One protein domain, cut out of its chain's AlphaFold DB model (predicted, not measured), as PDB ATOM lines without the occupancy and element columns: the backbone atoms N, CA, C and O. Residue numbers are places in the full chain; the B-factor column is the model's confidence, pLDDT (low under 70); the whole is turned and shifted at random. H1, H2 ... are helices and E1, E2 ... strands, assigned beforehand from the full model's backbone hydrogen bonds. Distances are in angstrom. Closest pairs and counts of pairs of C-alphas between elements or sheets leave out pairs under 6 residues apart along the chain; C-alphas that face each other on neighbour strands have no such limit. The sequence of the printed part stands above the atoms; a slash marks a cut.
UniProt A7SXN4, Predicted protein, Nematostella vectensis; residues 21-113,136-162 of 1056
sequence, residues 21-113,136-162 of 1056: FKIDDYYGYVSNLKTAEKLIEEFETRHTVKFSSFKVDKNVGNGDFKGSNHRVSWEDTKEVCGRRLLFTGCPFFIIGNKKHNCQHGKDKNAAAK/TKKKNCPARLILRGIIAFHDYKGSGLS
ATOM      1  N   PHE A  21      39.766  -1.286 -44.873       59.47
ATOM      2  CA  PHE A  21      39.606  -2.475 -45.718       59.47
ATOM      3  C   PHE A  21      38.830  -2.126 -46.993       59.47
ATOM      4  O   PHE A  21      37.620  -1.896 -46.966       59.47
ATOM      5  N   LYS A  22      39.523  -2.086 -48.132       55.06
ATOM      6  CA  LYS A  22      38.926  -1.780 -49.438       55.06
ATOM      7  C   LYS A  22      38.280  -3.027 -50.052       55.06
ATOM      8  O   LYS A  22      38.896  -4.086 -50.048       55.06
ATOM      9  N   ILE A  23      37.075  -2.887 -50.612       56.84
ATOM     10  CA  ILE A  23      36.397  -3.953 -51.372       56.84
ATOM     11  C   ILE A  23      36.491  -3.681 -52.878       56.84
ATOM     12  O   ILE A  23      36.851  -4.580 -53.628       56.84
ATOM     13  N   ASP A  24      36.239  -2.446 -53.317       61.12
ATOM     14  CA  ASP A  24      36.546  -1.970 -54.672       61.12
ATOM     15  C   ASP A  24      36.795  -0.450 -54.684       61.12
ATOM     16  O   ASP A  24      36.865   0.186 -53.630       61.12
ATOM     17  N   ASP A  25      36.990   0.149 -55.862       59.69
ATOM     18  CA  ASP A  25      37.293   1.579 -56.028       59.69
ATOM     19  C   ASP A  25      36.236   2.552 -55.488       59.69
ATOM     20  O   ASP A  25      36.566   3.712 -55.241       59.69
ATOM     21  N   TYR A  26      35.013   2.086 -55.222       63.00
ATOM     22  CA  TYR A  26      33.905   2.912 -54.738       63.00
ATOM     23  C   TYR A  26      33.283   2.387 -53.430       63.00
ATOM     24  O   TYR A  26      32.274   2.929 -52.969       63.00
ATOM     25  N   TYR A  27      33.860   1.348 -52.808       69.25
ATOM     26  CA  TYR A  27      33.303   0.698 -51.620       69.25
ATOM     27  C   TYR A  27      34.363   0.074 -50.691       69.25
ATOM     28  O   TYR A  27      35.291  -0.610 -51.126       69.25
ATOM     29  N   GLY A  28      34.201   0.256 -49.376       70.12
ATOM     30  CA  GLY A  28      35.084  -0.318 -48.356       70.12
ATOM     31  C   GLY A  28      34.596  -0.091 -46.921       70.12
ATOM     32  O   GLY A  28      33.604   0.603 -46.692       70.12
ATOM     33  N   TYR A  29      35.313  -0.683 -45.967       73.88
ATOM     34  CA  TYR A  29      35.094  -0.583 -44.525       73.88
ATOM     35  C   TYR A  29      36.199   0.198 -43.829       73.88
ATOM     36  O   TYR A  29      37.338   0.257 -44.288       73.88
ATOM     37  N   VAL A  30      35.835   0.784 -42.694       73.81
ATOM     38  CA  VAL A  30      36.627   1.768 -41.965       73.81
ATOM     39  C   VAL A  30      36.454   1.544 -40.466       73.81
ATOM     40  O   VAL A  30      35.343   1.261 -40.016       73.81
ATOM     41  N   SER A  31      37.538   1.646 -39.696       68.75
ATOM     42  CA  SER A  31      37.553   1.319 -38.260       68.75
ATOM     43  C   SER A  31      36.601   2.166 -37.410       68.75
ATOM     44  O   SER A  31      36.030   1.701 -36.425       68.75
ATOM     45  N   ASN A  32      36.440   3.434 -37.775       73.06
ATOM     46  CA  ASN A  32      35.748   4.437 -36.988       73.06
ATOM     47  C   ASN A  32      35.121   5.487 -37.919       73.06
ATOM     48  O   ASN A  32      35.471   5.604 -39.095       73.06
ATOM     49  N   LEU A  33      34.212   6.319 -37.396       76.69
ATOM     50  CA  LEU A  33      33.694   7.437 -38.192       76.69
ATOM     51  C   LEU A  33      34.804   8.467 -38.503       76.69
ATOM     52  O   LEU A  33      34.723   9.157 -39.518       76.69
ATOM     53  N   LYS A  34      35.895   8.496 -37.712       76.19
ATOM     54  CA  LYS A  34      37.116   9.313 -37.922       76.19
ATOM     55  C   LYS A  34      37.941   8.906 -39.144       76.19
ATOM     56  O   LYS A  34      38.939   9.532 -39.479       76.19
ATOM     57  N   THR A  35      37.382   7.947 -39.860       77.12
ATOM     58  CA  THR A  35      37.859   7.341 -41.066       77.12
ATOM     59  C   THR A  35      36.606   7.131 -41.949       77.12
ATOM     60  O   THR A  35      36.418   6.052 -42.447       77.12
ATOM     61  N   ALA A  36      35.685   8.111 -42.136       78.94
ATOM     62  CA  ALA A  36      34.515   8.018 -43.057       78.94
ATOM     63  C   ALA A  36      34.336   9.057 -44.221       78.94
ATOM     64  O   ALA A  36      33.892   8.638 -45.282       78.94
ATOM     65  N   GLU A  37      34.665  10.360 -44.069       80.62
ATOM     66  CA  GLU A  37      34.550  11.448 -45.113       80.62
ATOM     67  C   GLU A  37      35.732  12.482 -45.378       80.62
ATOM     68  O   GLU A  37      35.574  13.386 -46.187       80.62
ATOM     69  N   LYS A  38      36.926  12.456 -44.756       81.38
ATOM     70  CA  LYS A  38      38.011  13.475 -44.909       81.38
ATOM     71  C   LYS A  38      38.797  13.150 -46.162       81.38
ATOM     72  O   LYS A  38      39.234  13.987 -46.930       81.38
ATOM     73  N   LEU A  39      38.913  11.854 -46.393       80.12
ATOM     74  CA  LEU A  39      39.307  11.344 -47.672       80.12
ATOM     75  C   LEU A  39      38.069  11.179 -48.630       80.12
ATOM     76  O   LEU A  39      38.247  10.778 -49.773       80.12
ATOM     77  N   ILE A  40      36.832  11.563 -48.234       81.69
ATOM     78  CA  ILE A  40      35.789  12.036 -49.179       81.69
ATOM     79  C   ILE A  40      36.152  13.457 -49.578       81.69
ATOM     80  O   ILE A  40      36.073  13.752 -50.750       81.69
ATOM     81  N   GLU A  41      36.650  14.307 -48.683       82.12
ATOM     82  CA  GLU A  41      37.309  15.564 -49.064       82.12
ATOM     83  C   GLU A  41      38.513  15.315 -50.014       82.12
ATOM     84  O   GLU A  41      38.685  16.050 -50.982       82.12
ATOM     85  N   GLU A  42      39.248  14.204 -49.876       81.75
ATOM     86  CA  GLU A  42      40.237  13.725 -50.872       81.75
ATOM     87  C   GLU A  42      39.579  13.196 -52.174       81.75
ATOM     88  O   GLU A  42      40.081  13.483 -53.259       81.75
ATOM     89  N   PHE A  43      38.425  12.507 -52.121       82.25
ATOM     90  CA  PHE A  43      37.617  12.156 -53.311       82.25
ATOM     91  C   PHE A  43      37.096  13.407 -54.041       82.25
ATOM     92  O   PHE A  43      37.105  13.462 -55.269       82.25
ATOM     93  N   GLU A  44      36.616  14.394 -53.290       84.62
ATOM     94  CA  GLU A  44      36.061  15.668 -53.743       84.62
ATOM     95  C   GLU A  44      37.147  16.508 -54.409       84.62
ATOM     96  O   GLU A  44      36.953  16.992 -55.523       84.62
ATOM     97  N   THR A  45      38.318  16.592 -53.773       84.25
ATOM     98  CA  THR A  45      39.514  17.245 -54.315       84.25
ATOM     99  C   THR A  45      39.967  16.557 -55.604       84.25
ATOM    100  O   THR A  45      40.084  17.216 -56.633       84.25
ATOM    101  N   ARG A  46      40.130  15.225 -55.590       81.88
ATOM    102  CA  ARG A  46      40.565  14.423 -56.751       81.88
ATOM    103  C   ARG A  46      39.660  14.567 -57.972       81.88
ATOM    104  O   ARG A  46      40.158  14.655 -59.086       81.88
ATOM    105  N   HIS A  47      38.343  14.529 -57.775       80.38
ATOM    106  CA  HIS A  47      37.370  14.510 -58.874       80.38
ATOM    107  C   HIS A  47      36.715  15.878 -59.132       80.38
ATOM    108  O   HIS A  47      35.851  15.984 -60.000       80.38
ATOM    109  N   THR A  48      37.087  16.929 -58.393       83.81
ATOM    110  CA  THR A  48      36.502  18.292 -58.444       83.81
ATOM    111  C   THR A  48      34.985  18.374 -58.166       83.81
ATOM    112  O   THR A  48      34.301  19.344 -58.506       83.81
ATOM    113  N   VAL A  49      34.431  17.360 -57.497       81.38
ATOM    114  CA  VAL A  49      33.020  17.293 -57.066       81.38
ATOM    115  C   VAL A  49      32.925  17.704 -55.596       81.38
ATOM    116  O   VAL A  49      33.869  17.484 -54.859       81.38
ATOM    117  N   LYS A  50      31.786  18.239 -55.130       84.50
ATOM    118  CA  LYS A  50      31.474  18.336 -53.687       84.50
ATOM    119  C   LYS A  50      30.171  17.625 -53.330       84.50
ATOM    120  O   LYS A  50      29.261  17.589 -54.163       84.50
ATOM    121  N   PHE A  51      30.038  17.090 -52.117       83.94
ATOM    122  CA  PHE A  51      28.904  16.270 -51.673       83.94
ATOM    123  C   PHE A  51      28.225  16.822 -50.411       83.94
ATOM    124  O   PHE A  51      28.500  16.428 -49.278       83.94
ATOM    125  N   SER A  52      27.213  17.669 -50.614       79.81
ATOM    126  CA  SER A  52      26.339  18.147 -49.534       79.81
ATOM    127  C   SER A  52      25.606  16.996 -48.823       79.81
ATOM    128  O   SER A  52      24.815  16.276 -49.450       79.81
ATOM    129  N   SER A  53      25.829  16.858 -47.510       76.50
ATOM    130  CA  SER A  53      24.985  16.041 -46.625       76.50
ATOM    131  C   SER A  53      23.539  16.548 -46.662       76.50
ATOM    132  O   SER A  53      23.303  17.750 -46.769       76.50
ATOM    133  N   PHE A  54      22.563  15.638 -46.616       70.19
ATOM    134  CA  PHE A  54      21.139  15.993 -46.712       70.19
ATOM    135  C   PHE A  54      20.229  15.231 -45.743       70.19
ATOM    136  O   PHE A  54      19.234  15.781 -45.287       70.19
ATOM    137  N   LYS A  55      20.526  13.962 -45.444       73.19
ATOM    138  CA  LYS A  55      19.832  13.221 -44.381       73.19
ATOM    139  C   LYS A  55      20.859  12.485 -43.540       73.19
ATOM    140  O   LYS A  55      21.665  11.732 -44.085       73.19
ATOM    141  N   VAL A  56      20.798  12.704 -42.234       74.69
ATOM    142  CA  VAL A  56      21.593  12.010 -41.223       74.69
ATOM    143  C   VAL A  56      20.603  11.412 -40.235       74.69
ATOM    144  O   VAL A  56      19.813  12.145 -39.641       74.69
ATOM    145  N   ASP A  57      20.593  10.092 -40.094       75.62
ATOM    146  CA  ASP A  57      19.784   9.441 -39.065       75.62
ATOM    147  C   ASP A  57      20.420   9.734 -37.685       75.62
ATOM    148  O   ASP A  57      21.635   9.603 -37.535       75.62
ATOM    149  N   LYS A  58      19.620  10.153 -36.687       68.69
ATOM    150  CA  LYS A  58      20.072  10.827 -35.437       68.69
ATOM    151  C   LYS A  58      21.212  10.142 -34.663       68.69
ATOM    152  O   LYS A  58      21.932  10.807 -33.928       68.69
ATOM    153  N   ASN A  59      21.359   8.828 -34.811       67.31
ATOM    154  CA  ASN A  59      22.316   8.019 -34.059       67.31
ATOM    155  C   ASN A  59      23.673   7.849 -34.779       67.31
ATOM    156  O   ASN A  59      24.623   7.348 -34.180       67.31
ATOM    157  N   VAL A  60      23.798   8.239 -36.056       67.31
ATOM    158  CA  VAL A  60      25.026   8.029 -36.845       67.31
ATOM    159  C   VAL A  60      26.150   8.936 -36.346       67.31
ATOM    160  O   VAL A  60      26.112  10.148 -36.535       67.31
ATOM    161  N   GLY A  61      27.172   8.324 -35.746       60.94
ATOM    162  CA  GLY A  61      28.319   9.029 -35.170       60.94
ATOM    163  C   GLY A  61      28.179   9.395 -33.698       60.94
ATOM    164  O   GLY A  61      29.119   9.953 -33.142       60.94
ATOM    165  N   ASN A  62      27.062   9.056 -33.049       65.56
ATOM    166  CA  ASN A  62      26.949   9.170 -31.601       65.56
ATOM    167  C   ASN A  62      27.642   7.971 -30.927       65.56
ATOM    168  O   ASN A  62      27.238   6.830 -31.150       65.56
ATOM    169  N   GLY A  63      28.676   8.226 -30.118       55.94
ATOM    170  CA  GLY A  63      29.394   7.179 -29.382       55.94
ATOM    171  C   GLY A  63      28.563   6.540 -28.265       55.94
ATOM    172  O   GLY A  63      28.653   5.334 -28.044       55.94
ATOM    173  N   ASP A  64      27.697   7.319 -27.610       55.25
ATOM    174  CA  ASP A  64      26.855   6.861 -26.500       55.25
ATOM    175  C   ASP A  64      25.530   6.272 -27.008       55.25
ATOM    176  O   ASP A  64      24.440   6.810 -26.789       55.25
ATOM    177  N   PHE A  65      25.614   5.148 -27.724       59.28
ATOM    178  CA  PHE A  65      24.432   4.474 -28.256       59.28
ATOM    179  C   PHE A  65      23.577   3.836 -27.141       59.28
ATOM    180  O   PHE A  65      23.911   2.783 -26.599       59.28
ATOM    181  N   LYS A  66      22.434   4.461 -26.830       57.31
ATOM    182  CA  LYS A  66      21.459   4.018 -25.807       57.31
ATOM    183  C   LYS A  66      20.086   3.634 -26.391       57.31
ATOM    184  O   LYS A  66      19.060   3.851 -25.755       57.31
ATOM    185  N   GLY A  67      20.049   3.098 -27.613       55.69
ATOM    186  CA  GLY A  67      18.807   2.654 -28.260       55.69
ATOM    187  C   GLY A  67      18.445   1.200 -27.935       55.69
ATOM    188  O   GLY A  67      19.268   0.299 -28.098       55.69
ATOM    189  N   SER A  68      17.202   0.949 -27.525       52.75
ATOM    190  CA  SER A  68      16.631  -0.401 -27.462       52.75
ATOM    191  C   SER A  68      16.191  -0.894 -28.855       52.75
ATOM    192  O   SER A  68      15.949  -0.107 -29.767       52.75
ATOM    193  N   ASN A  69      16.078  -2.217 -29.018       57.44
ATOM    194  CA  ASN A  69      15.477  -2.895 -30.181       57.44
ATOM    195  C   ASN A  69      16.190  -2.769 -31.550       57.44
ATOM    196  O   ASN A  69      15.536  -2.811 -32.592       57.44
ATOM    197  N   HIS A  70      17.527  -2.733 -31.594       66.44
ATOM    198  CA  HIS A  70      18.254  -3.037 -32.840       66.44
ATOM    199  C   HIS A  70      18.433  -4.558 -33.019       66.44
ATOM    200  O   HIS A  70      18.610  -5.301 -32.052       66.44
ATOM    201  N   ARG A  71      18.381  -5.042 -34.268       66.19
ATOM    202  CA  ARG A  71      18.538  -6.466 -34.620       66.19
ATOM    203  C   ARG A  71      19.996  -6.775 -34.958       66.19
ATOM    204  O   ARG A  71      20.546  -6.144 -35.856       66.19
ATOM    205  N   VAL A  72      20.591  -7.767 -34.286       72.62
ATOM    206  CA  VAL A  72      21.943  -8.235 -34.629       72.62
ATOM    207  C   VAL A  72      21.907  -8.872 -36.015       72.62
ATOM    208  O   VAL A  72      21.122  -9.791 -36.270       72.62
ATOM    209  N   SER A  73      22.783  -8.392 -36.886       68.50
ATOM    210  CA  SER A  73      22.964  -8.855 -38.256       68.50
ATOM    211  C   SER A  73      24.381  -9.397 -38.419       68.50
ATOM    212  O   SER A  73      25.322  -8.882 -37.829       68.50
ATOM    213  N   TRP A  74      24.541 -10.450 -39.215       70.81
ATOM    214  CA  TRP A  74      25.862 -10.964 -39.614       70.81
ATOM    215  C   TRP A  74      26.196 -10.615 -41.073       70.81
ATOM    216  O   TRP A  74      27.342 -10.691 -41.491       70.81
ATOM    217  N   GLU A  75      25.174 -10.243 -41.838       73.25
ATOM    218  CA  GLU A  75      25.180  -9.784 -43.225       73.25
ATOM    219  C   GLU A  75      23.923  -8.915 -43.406       73.25
ATOM    220  O   GLU A  75      22.964  -9.046 -42.634       73.25
ATOM    221  N   ASP A  76      23.917  -8.000 -44.372       68.44
ATOM    222  CA  ASP A  76      22.774  -7.107 -44.585       68.44
ATOM    223  C   ASP A  76      21.693  -7.739 -45.470       68.44
ATOM    224  O   ASP A  76      21.942  -8.159 -46.604       68.44
ATOM    225  N   THR A  77      20.464  -7.759 -44.958       62.72
ATOM    226  CA  THR A  77      19.294  -8.281 -45.665       62.72
ATOM    227  C   THR A  77      18.754  -7.330 -46.732       62.72
ATOM    228  O   THR A  77      18.022  -7.797 -47.604       62.72
ATOM    229  N   LYS A  78      19.085  -6.029 -46.693       62.28
ATOM    230  CA  LYS A  78      18.565  -5.017 -47.627       62.28
ATOM    231  C   LYS A  78      19.675  -4.371 -48.453       62.28
ATOM    232  O   LYS A  78      20.613  -3.784 -47.917       62.28
ATOM    233  N   GLU A  79      19.520  -4.391 -49.771       66.38
ATOM    234  CA  GLU A  79      20.367  -3.585 -50.649       66.38
ATOM    235  C   GLU A  79      20.083  -2.094 -50.490       66.38
ATOM    236  O   GLU A  79      18.939  -1.658 -50.358       66.38
ATOM    237  N   VAL A  80      21.145  -1.295 -50.555       61.62
ATOM    238  CA  VAL A  80      21.060   0.146 -50.781       61.62
ATOM    239  C   VAL A  80      22.015   0.474 -51.920       61.62
ATOM    240  O   VAL A  80      23.207   0.201 -51.824       61.62
ATOM    241  N   CYS A  81      21.476   1.034 -53.009       57.69
ATOM    242  CA  CYS A  81      22.221   1.315 -54.243       57.69
ATOM    243  C   CYS A  81      22.970   0.080 -54.791       57.69
ATOM    244  O   CYS A  81      24.157   0.155 -55.097       57.69
ATOM    245  N   GLY A  82      22.274  -1.064 -54.875       60.00
ATOM    246  CA  GLY A  82      22.792  -2.320 -55.441       60.00
ATOM    247  C   GLY A  82      23.852  -3.035 -54.595       60.00
ATOM    248  O   GLY A  82      24.524  -3.934 -55.091       60.00
ATOM    249  N   ARG A  83      24.063  -2.623 -53.334       65.19
ATOM    250  CA  ARG A  83      25.118  -3.168 -52.462       65.19
ATOM    251  C   ARG A  83      24.595  -3.530 -51.072       65.19
ATOM    252  O   ARG A  83      23.697  -2.877 -50.536       65.19
ATOM    253  N   ARG A  84      25.188  -4.576 -50.486       69.81
ATOM    254  CA  ARG A  84      24.901  -5.132 -49.148       69.81
ATOM    255  C   ARG A  84      26.173  -5.092 -48.301       69.81
ATOM    256  O   ARG A  84      27.266  -5.187 -48.849       69.81
ATOM    257  N   LEU A  85      26.046  -5.007 -46.974       68.25
ATOM    258  CA  LEU A  85      27.171  -5.330 -46.085       68.25
ATOM    259  C   LEU A  85      27.377  -6.852 -46.146       68.25
ATOM    260  O   LEU A  85      26.456  -7.607 -45.825       68.25
ATOM    261  N   LEU A  86      28.554  -7.285 -46.594       63.25
ATOM    262  CA  LEU A  86      28.902  -8.700 -46.720       63.25
ATOM    263  C   LEU A  86      29.145  -9.336 -45.342       63.25
ATOM    264  O   LEU A  86      29.328  -8.642 -44.342       63.25
ATOM    265  N   PHE A  87      29.164 -10.669 -45.288       64.75
ATOM    266  CA  PHE A  87      29.504 -11.404 -44.070       64.75
ATOM    267  C   PHE A  87      30.999 -11.260 -43.753       64.75
ATOM    268  O   PHE A  87      31.835 -11.932 -44.355       64.75
ATOM    269  N   THR A  88      31.335 -10.409 -42.783       62.84
ATOM    270  CA  THR A  88      32.715 -10.168 -42.313       62.84
ATOM    271  C   THR A  88      33.159 -11.129 -41.203       62.84
ATOM    272  O   THR A  88      34.223 -10.955 -40.616       62.84
ATOM    273  N   GLY A  89      32.330 -12.114 -40.844       61.94
ATOM    274  CA  GLY A  89      32.557 -12.994 -39.692       61.94
ATOM    275  C   GLY A  89      32.246 -12.362 -38.328       61.94
ATOM    276  O   GLY A  89      32.048 -13.102 -37.367       61.94
ATOM    277  N   CYS A  90      32.120 -11.034 -38.245       66.69
ATOM    278  CA  CYS A  90      31.744 -10.308 -37.031       66.69
ATOM    279  C   CYS A  90      30.241  -9.963 -37.047       66.69
ATOM    280  O   CYS A  90      29.748  -9.474 -38.066       66.69
ATOM    281  N   PRO A  91      29.489 -10.161 -35.946       76.00
ATOM    282  CA  PRO A  91      28.125  -9.656 -35.857       76.00
ATOM    283  C   PRO A  91      28.135  -8.130 -35.703       76.00
ATOM    284  O   PRO A  91      29.041  -7.567 -35.087       76.00
ATOM    285  N   PHE A  92      27.110  -7.456 -36.221       76.81
ATOM    286  CA  PHE A  92      26.971  -6.005 -36.148       76.81
ATOM    287  C   PHE A  92      25.517  -5.531 -35.987       76.81
ATOM    288  O   PHE A  92      24.561  -6.227 -36.329       76.81
ATOM    289  N   PHE A  93      25.351  -4.301 -35.499       80.50
ATOM    290  CA  PHE A  93      24.112  -3.526 -35.609       80.50
ATOM    291  C   PHE A  93      24.271  -2.437 -36.670       80.50
ATOM    292  O   PHE A  93      25.310  -1.784 -36.716       80.50
ATOM    293  N   ILE A  94      23.228  -2.176 -37.464       79.06
ATOM    294  CA  ILE A  94      23.133  -0.937 -38.251       79.06
ATOM    295  C   ILE A  94      22.519   0.143 -37.351       79.06
ATOM    296  O   ILE A  94      21.437  -0.050 -36.796       79.06
ATOM    297  N   ILE A  95      23.227   1.261 -37.202       76.00
ATOM    298  CA  ILE A  95      22.847   2.416 -36.374       76.00
ATOM    299  C   ILE A  95      21.947   3.378 -37.166       76.00
ATOM    300  O   ILE A  95      21.017   3.966 -36.619       76.00
ATOM    301  N   GLY A  96      22.244   3.543 -38.458       75.25
ATOM    302  CA  GLY A  96      21.563   4.461 -39.371       75.25
ATOM    303  C   GLY A  96      22.425   4.811 -40.587       75.25
ATOM    304  O   GLY A  96      23.503   4.249 -40.790       75.25
ATOM    305  N   ASN A  97      21.956   5.761 -41.396       82.69
ATOM    306  CA  ASN A  97      22.603   6.209 -42.627       82.69
ATOM    307  C   ASN A  97      22.860   7.725 -42.608       82.69
ATOM    308  O   ASN A  97      21.998   8.516 -42.221       82.69
ATOM    309  N   LYS A  98      24.012   8.136 -43.137       82.69
ATOM    310  CA  LYS A  98      24.339   9.518 -43.503       82.69
ATOM    311  C   LYS A  98      24.423   9.586 -45.033       82.69
ATOM    312  O   LYS A  98      25.190   8.857 -45.656       82.69
ATOM    313  N   LYS A  99      23.540  10.372 -45.661       84.69
ATOM    314  CA  LYS A  99      23.326  10.410 -47.120       84.69
ATOM    315  C   LYS A  99      23.689  11.778 -47.688       84.69
ATOM    316  O   LYS A  99      22.995  12.769 -47.427       84.69
ATOM    317  N   HIS A 100      24.709  11.797 -48.535       83.31
ATOM    318  CA  HIS A 100      25.154  12.970 -49.272       83.31
ATOM    319  C   HIS A 100      24.696  12.889 -50.728       83.31
ATOM    320  O   HIS A 100      24.522  11.811 -51.298       83.31
ATOM    321  N   ASN A 101      24.500  14.044 -51.353       83.56
ATOM    322  CA  ASN A 101      24.206  14.152 -52.780       83.56
ATOM    323  C   ASN A 101      25.154  15.200 -53.369       83.56
ATOM    324  O   ASN A 101      25.466  16.183 -52.692       83.56
ATOM    325  N   CYS A 102      25.581  14.994 -54.615       86.50
ATOM    326  CA  CYS A 102      26.452  15.912 -55.344       86.50
ATOM    327  C   CYS A 102      25.959  17.375 -55.267       86.50
ATOM    328  O   CYS A 102      24.753  17.658 -55.234       86.50
ATOM    329  N   GLN A 103      26.890  18.329 -55.291       83.62
ATOM    330  CA  GLN A 103      26.608  19.762 -55.364       83.62
ATOM    331  C   GLN A 103      25.732  20.115 -56.575       83.62
ATOM    332  O   GLN A 103      24.876  20.988 -56.457       83.62
ATOM    333  N   HIS A 104      25.822  19.337 -57.659       84.88
ATOM    334  CA  HIS A 104      24.983  19.417 -58.858       84.88
ATOM    335  C   HIS A 104      23.803  18.414 -58.877       84.88
ATOM    336  O   HIS A 104      23.201  18.211 -59.927       84.88
ATOM    337  N   GLY A 105      23.475  17.757 -57.756       82.81
ATOM    338  CA  GLY A 105      22.393  16.761 -57.643       82.81
ATOM    339  C   GLY A 105      20.973  17.322 -57.802       82.81
ATOM    340  O   GLY A 105      20.809  18.496 -58.119       82.81
ATOM    341  N   LYS A 106      19.927  16.513 -57.560       82.38
ATOM    342  CA  LYS A 106      18.517  16.970 -57.592       82.38
ATOM    343  C   LYS A 106      18.273  18.148 -56.640       82.38
ATOM    344  O   LYS A 106      18.601  18.052 -55.455       82.38
ATOM    345  N   ASP A 107      17.649  19.221 -57.133       80.06
ATOM    346  CA  ASP A 107      17.089  20.256 -56.261       80.06
ATOM    347  C   ASP A 107      15.804  19.731 -55.615       80.06
ATOM    348  O   ASP A 107      14.822  19.427 -56.290       80.06
ATOM    349  N   LYS A 108      15.831  19.585 -54.292       71.25
ATOM    350  CA  LYS A 108      14.697  19.092 -53.497       71.25
ATOM    351  C   LYS A 108      13.816  20.225 -52.985       71.25
ATOM    352  O   LYS A 108      12.678  19.978 -52.611       71.25
ATOM    353  N   ASN A 109      14.313  21.459 -53.043       73.25
ATOM    354  CA  ASN A 109      13.565  22.654 -52.679       73.25
ATOM    355  C   ASN A 109      12.948  23.316 -53.920       73.25
ATOM    356  O   ASN A 109      12.383  24.393 -53.790       73.25
ATOM    357  N   ALA A 110      13.026  22.695 -55.107       72.50
ATOM    358  CA  ALA A 110      12.452  23.218 -56.348       72.50
ATOM    359  C   ALA A 110      10.969  23.601 -56.186       72.50
ATOM    360  O   ALA A 110      10.610  24.739 -56.466       72.50
ATOM    361  N   ALA A 111      10.139  22.713 -55.628       71.44
ATOM    362  CA  ALA A 111       8.738  23.018 -55.320       71.44
ATOM    363  C   ALA A 111       8.610  24.206 -54.342       71.44
ATOM    364  O   ALA A 111       7.933  25.179 -54.638       71.44
ATOM    365  N   ALA A 112       9.350  24.189 -53.228       70.62
ATOM    366  CA  ALA A 112       9.334  25.252 -52.213       70.62
ATOM    367  C   ALA A 112       9.975  26.592 -52.652       70.62
ATOM    368  O   ALA A 112       9.906  27.570 -51.899       70.62
ATOM    369  N   LYS A 113      10.621  26.626 -53.828       72.25
ATOM    370  CA  LYS A 113      11.052  27.832 -54.554       72.25
ATOM    371  C   LYS A 113       9.955  28.290 -55.512       72.25
ATOM    372  O   LYS A 113       9.538  29.432 -55.420       72.25
ATOM    373  N   THR A 136      19.055  27.603 -60.052       67.50
ATOM    374  CA  THR A 136      19.615  26.531 -59.234       67.50
ATOM    375  C   THR A 136      20.739  25.806 -59.972       67.50
ATOM    376  O   THR A 136      20.524  25.152 -60.987       67.50
ATOM    377  N   LYS A 137      21.966  25.862 -59.432       70.50
ATOM    378  CA  LYS A 137      23.153  25.180 -59.998       70.50
ATOM    379  C   LYS A 137      23.049  23.635 -59.944       70.50
ATOM    380  O   LYS A 137      23.981  22.916 -60.290       70.50
ATOM    381  N   LYS A 138      21.906  23.115 -59.490       80.94
ATOM    382  CA  LYS A 138      21.523  21.708 -59.346       80.94
ATOM    383  C   LYS A 138      21.113  21.109 -60.702       80.94
ATOM    384  O   LYS A 138      19.953  21.177 -61.090       80.94
ATOM    385  N   LYS A 139      22.051  20.457 -61.394       82.31
ATOM    386  CA  LYS A 139      21.854  19.768 -62.690       82.31
ATOM    387  C   LYS A 139      21.228  18.357 -62.583       82.31
ATOM    388  O   LYS A 139      21.495  17.504 -63.420       82.31
ATOM    389  N   ASN A 140      20.452  18.074 -61.532       81.31
ATOM    390  CA  ASN A 140      19.829  16.763 -61.265       81.31
ATOM    391  C   ASN A 140      20.790  15.543 -61.272       81.31
ATOM    392  O   ASN A 140      20.366  14.414 -61.499       81.31
ATOM    393  N   CYS A 141      22.083  15.748 -60.992       82.75
ATOM    394  CA  CYS A 141      23.105  14.698 -61.036       82.75
ATOM    395  C   CYS A 141      22.762  13.496 -60.115       82.75
ATOM    396  O   CYS A 141      22.463  13.704 -58.932       82.75
ATOM    397  N   PRO A 142      22.851  12.239 -60.602       78.56
ATOM    398  CA  PRO A 142      22.513  11.049 -59.818       78.56
ATOM    399  C   PRO A 142      23.578  10.659 -58.777       78.56
ATOM    400  O   PRO A 142      23.309   9.804 -57.934       78.56
ATOM    401  N   ALA A 143      24.769  11.276 -58.798       81.88
ATOM    402  CA  ALA A 143      25.884  10.931 -57.916       81.88
ATOM    403  C   ALA A 143      25.586  11.231 -56.433       81.88
ATOM    404  O   ALA A 143      25.258  12.362 -56.039       81.88
ATOM    405  N   ARG A 144      25.709  10.199 -55.590       80.00
ATOM    406  CA  ARG A 144      25.352  10.201 -54.163       80.00
ATOM    407  C   ARG A 144      26.317   9.310 -53.388       80.00
ATOM    408  O   ARG A 144      26.670   8.242 -53.870       80.00
ATOM    409  N   LEU A 145      26.673   9.726 -52.175       81.50
ATOM    410  CA  LEU A 145      27.461   8.922 -51.238       81.50
ATOM    411  C   LEU A 145      26.567   8.532 -50.058       81.50
ATOM    412  O   LEU A 145      25.781   9.348 -49.563       81.50
ATOM    413  N   ILE A 146      26.647   7.272 -49.629       79.75
ATOM    414  CA  ILE A 146      25.840   6.729 -48.531       79.75
ATOM    415  C   ILE A 146      26.761   6.030 -47.543       79.75
ATOM    416  O   ILE A 146      27.402   5.034 -47.861       79.75
ATOM    417  N   LEU A 147      26.774   6.555 -46.326       81.62
ATOM    418  CA  LEU A 147      27.628   6.119 -45.236       81.62
ATOM    419  C   LEU A 147      26.749   5.420 -44.204       81.62
ATOM    420  O   LEU A 147      25.762   5.985 -43.725       81.62
ATOM    421  N   ARG A 148      27.073   4.165 -43.901       79.94
ATOM    422  CA  ARG A 148      26.302   3.306 -42.998       79.94
ATOM    423  C   ARG A 148      27.021   3.233 -41.660       79.94
ATOM    424  O   ARG A 148      28.099   2.657 -41.577       79.94
ATOM    425  N   GLY A 149      26.427   3.813 -40.620       79.88
ATOM    426  CA  GLY A 149      26.938   3.661 -39.260       79.88
ATOM    427  C   GLY A 149      26.657   2.244 -38.773       79.88
ATOM    428  O   GLY A 149      25.493   1.837 -38.757       79.88
ATOM    429  N   ILE A 150      27.695   1.506 -38.379       78.50
ATOM    430  CA  ILE A 150      27.579   0.160 -37.807       78.50
ATOM    431  C   ILE A 150      28.351   0.050 -36.488       78.50
ATOM    432  O   ILE A 150      29.388   0.687 -36.327       78.50
ATOM    433  N   ILE A 151      27.853  -0.770 -35.559       77.50
ATOM    434  CA  ILE A 151      28.610  -1.244 -34.387       77.50
ATOM    435  C   ILE A 151      28.938  -2.707 -34.654       77.50
ATOM    436  O   ILE A 151      28.004  -3.501 -34.741       77.50
ATOM    437  N   ALA A 152      30.215  -3.063 -34.796       72.44
ATOM    438  CA  ALA A 152      30.662  -4.434 -35.050       72.44
ATOM    439  C   ALA A 152      31.372  -5.030 -33.823       72.44
ATOM    440  O   ALA A 152      32.226  -4.391 -33.210       72.44
ATOM    441  N   PHE A 153      31.016  -6.264 -33.470       73.94
ATOM    442  CA  PHE A 153      31.483  -6.953 -32.266       73.94
ATOM    443  C   PHE A 153      32.669  -7.871 -32.585       73.94
ATOM    444  O   PHE A 153      32.525  -9.092 -32.650       73.94
ATOM    445  N   HIS A 154      33.842  -7.276 -32.806       66.38
ATOM    446  CA  HIS A 154      35.062  -7.996 -33.194       66.38
ATOM    447  C   HIS A 154      35.492  -9.061 -32.165       66.38
ATOM    448  O   HIS A 154      35.868 -10.168 -32.543       66.38
ATOM    449  N   ASP A 155      35.329  -8.791 -30.867       60.59
ATOM    450  CA  ASP A 155      35.679  -9.722 -29.781       60.59
ATOM    451  C   ASP A 155      34.655 -10.849 -29.540       60.59
ATOM    452  O   ASP A 155      34.715 -11.540 -28.518       60.59
ATOM    453  N   TYR A 156      33.684 -11.060 -30.443       64.25
ATOM    454  CA  TYR A 156      32.576 -11.997 -30.227       64.25
ATOM    455  C   TYR A 156      32.973 -13.485 -30.347       64.25
ATOM    456  O   TYR A 156      32.593 -14.204 -31.275       64.25
ATOM    457  N   LYS A 157      33.688 -13.988 -29.336       55.19
ATOM    458  CA  LYS A 157      33.989 -15.413 -29.109       55.19
ATOM    459  C   LYS A 157      32.738 -16.112 -28.551       55.19
ATOM    460  O   LYS A 157      32.577 -16.307 -27.350       55.19
ATOM    461  N   GLY A 158      31.786 -16.361 -29.450       52.09
ATOM    462  CA  GLY A 158      30.368 -16.503 -29.122       52.09
ATOM    463  C   GLY A 158      29.893 -17.795 -28.451       52.09
ATOM    464  O   GLY A 158      30.310 -18.898 -28.792       52.09
ATOM    465  N   SER A 159      28.887 -17.646 -27.582       45.75
ATOM    466  CA  SER A 159      28.079 -18.745 -27.022       45.75
ATOM    467  C   SER A 159      26.560 -18.475 -26.995       45.75
ATOM    468  O   SER A 159      25.803 -19.339 -26.557       45.75
ATOM    469  N   GLY A 160      26.094 -17.307 -27.472       49.88
ATOM    470  CA  GLY A 160      24.694 -16.859 -27.326       49.88
ATOM    471  C   GLY A 160      23.978 -16.385 -28.601       49.88
ATOM    472  O   GLY A 160      22.753 -16.429 -28.654       49.88
ATOM    473  N   LEU A 161      24.705 -15.966 -29.639       54.00
ATOM    474  CA  LEU A 161      24.147 -15.542 -30.927       54.00
ATOM    475  C   LEU A 161      24.392 -16.639 -31.964       54.00
ATOM    476  O   LEU A 161      25.535 -16.889 -32.347       54.00
ATOM    477  N   SER A 162      23.328 -17.294 -32.433       58.38
ATOM    478  CA  SER A 162      23.463 -18.253 -33.532       58.38
ATOM    479  C   SER A 162      23.743 -17.511 -34.836       58.38
ATOM    480  O   SER A 162      23.012 -16.587 -35.200       58.38
TER     481      SER A 162
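Overview. This is residues 21 to 113 and 136 to 162 of the 1056 residues of the protein "Predicted protein" of Nematostella vectensis (UniProt A7SXN4). A long, narrow antiparallel ribbon of two strands, E4 and E5, runs through the middle, with the shorter E3 beside E4 near the end of E4 at residue 102, making a sheet of three. The small hairpin of E1 and E2 lies off this sheet, helix H1 grazes it, and H2 and the tail of residues 153 to 162 lie towards opposite ends of the long axis. The printed part has 120 residues, in the order E1 E2 H1 E3 E4 H2 E5; the class is mixed, helices and strands, with 48 residues, under half, in named elements. The whole is only just loose, close to compact, with a radius of gyration of the C-alphas of 16.6 A, and elongated, spanning 56 by 32 by 26 A.

Arrangement. The largest sheet has the order E3, residues 51 to 56, then E4, residues 92 to 102, then E5, residues 144 to 152. E4, the inner strand, bends by 57 degrees at residue 95. E4 and E5 are antiparallel at 164 degrees; N 95 and O 149 are 2.8 A apart and N 147 and O 98 are 2.9 A apart, within hydrogen-bond range. E3 and E4 form a hairpin, antiparallel at 140 degrees, with N 99 and O 55 at 2.8 A. H1, residues 38 to 47, only grazes the sheet with its residues 40 to 44; the closest C-alphas of H1 and E3 are those of Glu 44 and Phe 51, 7.5 A apart. E1, residues 21 to 24, and E2, residues 27 to 30, form a second hairpin, antiparallel at 174 degrees, with N 29 and O 21 at 2.8 A. E1 and E2 are apart from E3, E4 and E5. H2, residues 110 to 113, is not on the sheet and is apart from H1 and E3. In H1 every O i to N i+4 pair is within hydrogen-bond range; H2 is too short for such a pair.

Along the chain. E4 measures 29.1 A from C-alpha 92 at (26.971, -6.005, -36.148) to C-alpha 102 at (26.452, 15.912, -55.344). E5 measures 24.7 A and ends with C-alpha 152 at (30.662, -4.434, -35.050). E3 measures 13.4 A and H1 14.0 A. E1 begins with C-alpha 21 at (39.606, -2.475, -45.718).

Size, cuts and confidence. The two C-alphas farthest apart are those of Lys 113 and Ser 159, 56.7 A. Residues 114 to 135 are not printed, and C-alphas 113 and 136 are 9.8 A apart across the cut. The link from E3 to E4, residues 57 to 91, is long and has no named element. The mean pLDDT of the printed part is 71.8; residues 21 to 27, 31, 58 to 71, 73, 76 to 90, 136 and 154 to 162 are under 70.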